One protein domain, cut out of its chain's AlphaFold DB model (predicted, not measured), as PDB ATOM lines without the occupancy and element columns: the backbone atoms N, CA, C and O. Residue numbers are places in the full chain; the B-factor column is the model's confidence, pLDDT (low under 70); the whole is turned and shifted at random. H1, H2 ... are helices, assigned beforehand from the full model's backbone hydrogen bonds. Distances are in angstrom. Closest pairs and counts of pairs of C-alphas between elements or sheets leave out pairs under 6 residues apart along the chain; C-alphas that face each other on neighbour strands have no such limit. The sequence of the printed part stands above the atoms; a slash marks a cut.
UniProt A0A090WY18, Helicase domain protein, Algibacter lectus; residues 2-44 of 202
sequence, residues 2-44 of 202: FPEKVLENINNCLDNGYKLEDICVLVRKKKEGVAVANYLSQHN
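AT A GLANCE: This is residues 2 to 44 of the 202 residues of the protein "Helicase domain protein" of Algibacter lectus (UniProt A0A090WY18). Two helices meet where the first residues of H1 pack on the side of H2 at a steep tilt, and the long link, residues 16 to 29, folds back from the far end of H1 to the start of H2. The printed part has 43 residues with two named helices, H1 then H2, and no named strand; the class is all helix. It is compact, with a radius of gyration of the C-alphas of 10.4 A, and elongated, spanning 30 by 19 by 16 A.

IN THESE COORDINATES: H1, residues 2 to 15, is 20.3 A long and begins at C-alpha 2 (353.500, 333.616, 402.795). H2, residues 30 to 42, is 18.5 A long and ends at C-alpha 42 (357.133, 344.859, 411.776).

HOW THE PARTS SIT: H1 touches H2 with residues 2 to 7 alone, and H2 touches H1 with residues 35 to 40 alone. Their closest C-alphas, those of Pro 3 and Val 36, are 4.9 A apart. They run the same way at a steep tilt of 54 degrees. In H1 and H2 every O i to N i+4 pair is within hydrogen-bond range.

THE WHOLE: The two C-alphas farthest apart, those of Gly 17 and Lys 31, are 30.0 A apart. The link from H1 to H2 is long, 14 residues. The printed part has no cut, its mean pLDDT is 88.8, and no printed residue is under 70.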
ATOM      1  N   PHE A   2     352.351 333.336 403.685       82.31
ATOM      2  CA  PHE A   2     353.500 333.616 402.795       82.31
ATOM      3  C   PHE A   2     354.604 334.492 403.442       82.31
ATOM      4  O   PHE A   2     355.756 334.068 403.416       82.31
ATOM      5  N   PRO A   3     354.302 335.638 404.095       88.81
ATOM      6  CA  PRO A   3     355.337 336.471 404.726       88.81
ATOM      7  C   PRO A   3     356.007 335.820 405.947       88.81
ATOM      8  O   PRO A   3     357.211 335.956 406.130       88.81
ATOM      9  N   GLU A   4     355.246 335.056 406.738       92.19
ATOM     10  CA  GLU A   4     355.755 334.287 407.887       92.19
ATOM     11  C   GLU A   4     356.837 333.286 407.463       92.19
ATOM     12  O   GLU A   4     357.894 333.217 408.084       92.19
ATOM     13  N   LYS A   5     356.606 332.547 406.366       92.62
ATOM     14  CA  LYS A   5     357.572 331.561 405.866       92.62
ATOM     15  C   LYS A   5     358.851 332.219 405.348       92.62
ATOM     16  O   LYS A   5     359.932 331.655 405.487       92.62
ATOM     17  N   VAL A   6     358.738 333.414 404.768       93.31
ATOM     18  CA  VAL A   6     359.905 334.203 404.354       93.31
ATOM     19  C   VAL A   6     360.735 334.604 405.574       93.31
ATOM     20  O   VAL A   6     361.944 334.408 405.551       93.31
ATOM     21  N   LEU A   7     360.102 335.097 406.644       94.00
ATOM     22  CA  LEU A   7     360.801 335.438 407.888       94.00
ATOM     23  C   LEU A   7     361.497 334.216 408.507       94.00
ATOM     24  O   LEU A   7     362.656 334.306 408.899       94.00
ATOM     25  N   GLU A   8     360.817 333.069 408.549       94.44
ATOM     26  CA  GLU A   8     361.401 331.812 409.031       94.44
ATOM     27  C   GLU A   8     362.648 331.425 408.221       94.44
ATOM     28  O   GLU A   8     363.689 331.116 408.794       94.44
ATOM     29  N   ASN A   9     362.579 331.507 406.891       93.81
ATOM     30  CA  ASN A   9     363.719 331.204 406.026       93.81
ATOM     31  C   ASN A   9     364.873 332.199 406.209       93.81
ATOM     32  O   ASN A   9     366.027 331.780 406.202       93.81
ATOM     33  N   ILE A  10     364.577 333.490 406.396       93.62
ATOM     34  CA  ILE A  10     365.596 334.506 406.692       93.62
ATOM     35  C   ILE A  10     366.312 334.158 407.997       93.62
ATOM     36  O   ILE A  10     367.538 334.102 408.007       93.62
ATOM     37  N   ASN A  11     365.569 333.862 409.065       93.94
ATOM     38  CA  ASN A  11     366.157 333.485 410.351       93.94
ATOM     39  C   ASN A  11     367.011 332.218 410.226       93.94
ATOM     40  O   ASN A  11     368.141 332.206 410.695       93.94
ATOM     41  N   ASN A  12     366.543 331.207 409.487       95.25
ATOM     42  CA  ASN A  12     367.338 330.008 409.215       95.25
ATOM     43  C   ASN A  12     368.644 330.334 408.465       95.25
ATOM     44  O   ASN A  12     369.677 329.728 408.735       95.25
ATOM     45  N   CYS A  13     368.639 331.269 407.511       93.44
ATOM     46  CA  CYS A  13     369.867 331.713 406.845       93.44
ATOM     47  C   CYS A  13     370.816 332.425 407.822       93.44
ATOM     48  O   CYS A  13     372.016 332.150 407.806       93.44
ATOM     49  N   LEU A  14     370.292 333.285 408.697       92.62
ATOM     50  CA  LEU A  14     371.091 333.953 409.729       92.62
ATOM     51  C   LEU A  14     371.717 332.944 410.703       92.62
ATOM     52  O   LEU A  14     372.908 333.041 411.000       92.62
ATOM     53  N   ASP A  15     370.956 331.929 411.119       95.56
ATOM     54  CA  ASP A  15     371.436 330.841 411.982       95.56
ATOM     55  C   ASP A  15     372.539 330.006 411.306       95.56
ATOM     56  O   ASP A  15     373.421 329.469 411.975       95.56
ATOM     57  N   ASN A  16     372.536 329.942 409.971       94.31
ATOM     58  CA  ASN A  16     373.585 329.308 409.167       94.31
ATOM     59  C   ASN A  16     374.791 330.230 408.884       94.31
ATOM     60  O   ASN A  16     375.691 329.849 408.135       94.31
ATOM     61  N   GLY A  17     374.834 331.429 409.474       93.19
ATOM     62  CA  GLY A  17     375.965 332.356 409.380       93.19
ATOM     63  C   GLY A  17     375.959 333.276 408.158       93.19
ATOM     64  O   GLY A  17     376.940 333.990 407.944       93.19
ATOM     65  N   TYR A  18     374.882 333.292 407.368       93.38
ATOM     66  CA  TYR A  18     374.699 334.298 406.320       93.38
ATOM     67  C   TYR A  18     374.345 335.649 406.939       93.38
ATOM     68  O   TYR A  18     373.733 335.721 408.007       93.38
ATOM     69  N   LYS A  19     374.691 336.738 406.260       90.44
ATOM     70  CA  LYS A  19     374.263 338.078 406.660       90.44
ATOM     71  C   LYS A  19     373.007 338.477 405.892       90.44
ATOM     72  O   LYS A  19     372.722 337.953 404.822       90.44
ATOM     73  N   LEU A  20     372.284 339.477 406.397       86.25
ATOM     74  CA  LEU A  20     371.118 340.031 405.693       86.25
ATOM     75  C   LEU A  20     371.465 340.553 404.288       86.25
ATOM     76  O   LEU A  20     370.647 340.430 403.384       86.25
ATOM     77  N   GLU A  21     372.679 341.086 404.096       84.12
ATOM     78  CA  GLU A  21     373.183 341.540 402.788       84.12
ATOM     79  C   GLU A  21     373.321 340.407 401.753       84.12
ATOM     80  O   GLU A  21     373.286 340.677 400.555       84.12
ATOM     81  N   ASP A  22     373.396 339.150 402.202       85.38
ATOM     82  CA  ASP A  22     373.508 337.965 401.342       85.38
ATOM     83  C   ASP A  22     372.136 337.406 400.910       85.38
ATOM     84  O   ASP A  22     372.064 336.469 400.112       85.38
ATOM     85  N   ILE A  23     371.028 337.945 401.440       87.31
ATOM     86  CA  ILE A  23     369.684 337.375 401.273       87.31
ATOM     87  C   ILE A  23     368.839 338.245 400.334       87.31
ATOM     88  O   ILE A  23     368.507 339.389 400.638       87.31
ATOM     89  N   CYS A  24     368.407 337.670 399.207       86.94
ATOM     90  CA  CYS A  24     367.494 338.312 398.260       86.94
ATOM     91  C   CYS A  24     366.128 337.610 398.243       86.94
ATOM     92  O   CYS A  24     366.041 336.405 397.998       86.94
ATOM     93  N   VAL A  25     365.048 338.367 398.462       86.88
ATOM     94  CA  VAL A  25     363.671 337.859 398.374       86.88
ATOM     95  C   VAL A  25     363.046 338.282 397.046       86.88
ATOM     96  O   VAL A  25     362.799 339.464 396.811       86.88
ATOM     97  N   LEU A  26     362.746 337.304 396.191       86.06
ATOM     98  CA  LEU A  26     362.126 337.520 394.882       86.06
ATOM     99  C   LEU A  26     360.631 337.190 394.926       86.06
ATOM    100  O   LEU A  26     360.226 336.106 395.346       86.06
ATOM    101  N   VAL A  27     359.802 338.121 394.453       85.62
ATOM    102  CA  VAL A  27     358.340 337.978 394.370       85.62
ATOM    103  C   VAL A  27     357.856 338.219 392.945       85.62
ATOM    104  O   VAL A  27     358.482 338.956 392.183       85.62
ATOM    105  N   ARG A  28     356.716 337.625 392.571       84.12
ATOM    106  CA  ARG A  28     356.172 337.763 391.211       84.12
ATOM    107  C   ARG A  28     355.292 339.002 391.061       84.12
ATOM    108  O   ARG A  28     355.246 339.584 389.979       84.12
ATOM    109  N   LYS A  29     354.557 339.389 392.109       84.38
ATOM    110  CA  LYS A  29     353.640 340.541 392.075       84.38
ATOM    111  C   LYS A  29     354.067 341.625 393.058       84.38
ATOM    112  O   LYS A  29     354.385 341.339 394.207       84.38
ATOM    113  N   LYS A  30     353.914 342.892 392.658       78.94
ATOM    114  CA  LYS A  30     354.181 344.065 393.515       78.94
ATOM    115  C   LYS A  30     353.469 343.984 394.875       78.94
ATOM    116  O   LYS A  30     354.082 344.213 395.907       78.94
ATOM    117  N   LYS A  31     352.194 343.568 394.888       81.75
ATOM    118  CA  LYS A  31     351.403 343.405 396.125       81.75
ATOM    119  C   LYS A  31     351.999 342.378 397.099       81.75
ATOM    120  O   LYS A  31     351.880 342.564 398.304       81.75
ATOM    121  N   GLU A  32     352.625 341.316 396.591       86.94
ATOM    122  CA  GLU A  32     353.294 340.304 397.422       86.94
ATOM    123  C   GLU A  32     354.558 340.893 398.056       86.94
ATOM    124  O   GLU A  32     354.779 340.713 399.248       86.94
ATOM    125  N   GLY A  33     355.327 341.671 397.287       85.75
ATOM    126  CA  GLY A  33     356.514 342.376 397.782       85.75
ATOM    127  C   GLY A  33     356.190 343.359 398.898       85.75
ATOM    128  O   GLY A  33     356.835 343.324 399.939       85.75
ATOM    129  N   VAL A  34     355.138 344.166 398.728       82.31
ATOM    130  CA  VAL A  34     354.665 345.099 399.765       82.31
ATOM    131  C   VAL A  34     354.244 344.351 401.034       82.31
ATOM    132  O   VAL A  34     354.597 344.759 402.138       82.31
ATOM    133  N   ALA A  35     353.523 343.232 400.900       87.94
ATOM    134  CA  ALA A  35     353.099 342.437 402.051       87.94
ATOM    135  C   ALA A  35     354.289 341.833 402.817       87.94
ATOM    136  O   ALA A  35     354.309 341.881 404.045       87.94
ATOM    137  N   VAL A  36     355.286 341.297 402.102       89.62
ATOM    138  CA  VAL A  36     356.516 340.763 402.710       89.62
ATOM    139  C   VAL A  36     357.323 341.876 403.372       89.62
ATOM    140  O   VAL A  36     357.705 341.731 404.528       89.62
ATOM    141  N   ALA A  37     357.531 343.001 402.686       85.19
ATOM    142  CA  ALA A  37     358.270 344.141 403.215       85.19
ATOM    143  C   ALA A  37     357.648 344.670 404.520       85.19
ATOM    144  O   ALA A  37     358.334 344.812 405.531       85.19
ATOM    145  N   ASN A  38     356.330 344.883 404.534       84.94
ATOM    146  CA  ASN A  38     355.634 345.353 405.730       84.94
ATOM    147  C   ASN A  38     355.770 344.371 406.898       84.94
ATOM    148  O   ASN A  38     356.018 344.793 408.024       84.94
ATOM    149  N   TYR A  39     355.643 343.070 406.628       90.81
ATOM    150  CA  TYR A  39     355.772 342.044 407.659       90.81
ATOM    151  C   TYR A  39     357.195 341.986 408.232       90.81
ATOM    152  O   TYR A  39     357.375 342.018 409.444       90.81
ATOM    153  N   LEU A  40     358.224 341.980 407.381       90.19
ATOM    154  CA  LEU A  40     359.622 341.980 407.825       90.19
ATOM    155  C   LEU A  40     359.971 343.238 408.635       90.19
ATOM    156  O   LEU A  40     360.620 343.133 409.675       90.19
ATOM    157  N   SER A  41     359.465 344.402 408.219       84.62
ATOM    158  CA  SER A  41     359.638 345.667 408.941       84.62
ATOM    159  C   SER A  41     358.997 345.636 410.336       84.62
ATOM    160  O   SER A  41     359.627 346.035 411.314       84.62
ATOM    161  N   GLN A  42     357.789 345.067 410.471       89.31
ATOM    162  CA  GLN A  42     357.133 344.859 411.776       89.31
ATOM    163  C   GLN A  42     357.938 343.951 412.715       89.31
ATOM    164  O   GLN A  42     357.847 344.088 413.934       89.31
ATOM    165  N   HIS A  43     358.739 343.044 412.156       90.38
ATOM    166  CA  HIS A  43     359.638 342.159 412.891       90.38
ATOM    167  C   HIS A  43     361.071 342.712 413.018       90.38
ATOM    168  O   HIS A  43     361.979 341.973 413.392       90.38
ATOM    169  N   ASN A  44     361.275 344.012 412.762       87.44
ATOM    170  CA  ASN A  44     362.561 344.714 412.856       87.44
ATOM    171  C   ASN A  44     363.672 344.139 411.963       87.44
ATOM    172  O   ASN A  44     364.855 344.310 412.258       87.44
TER     173      ASN A  44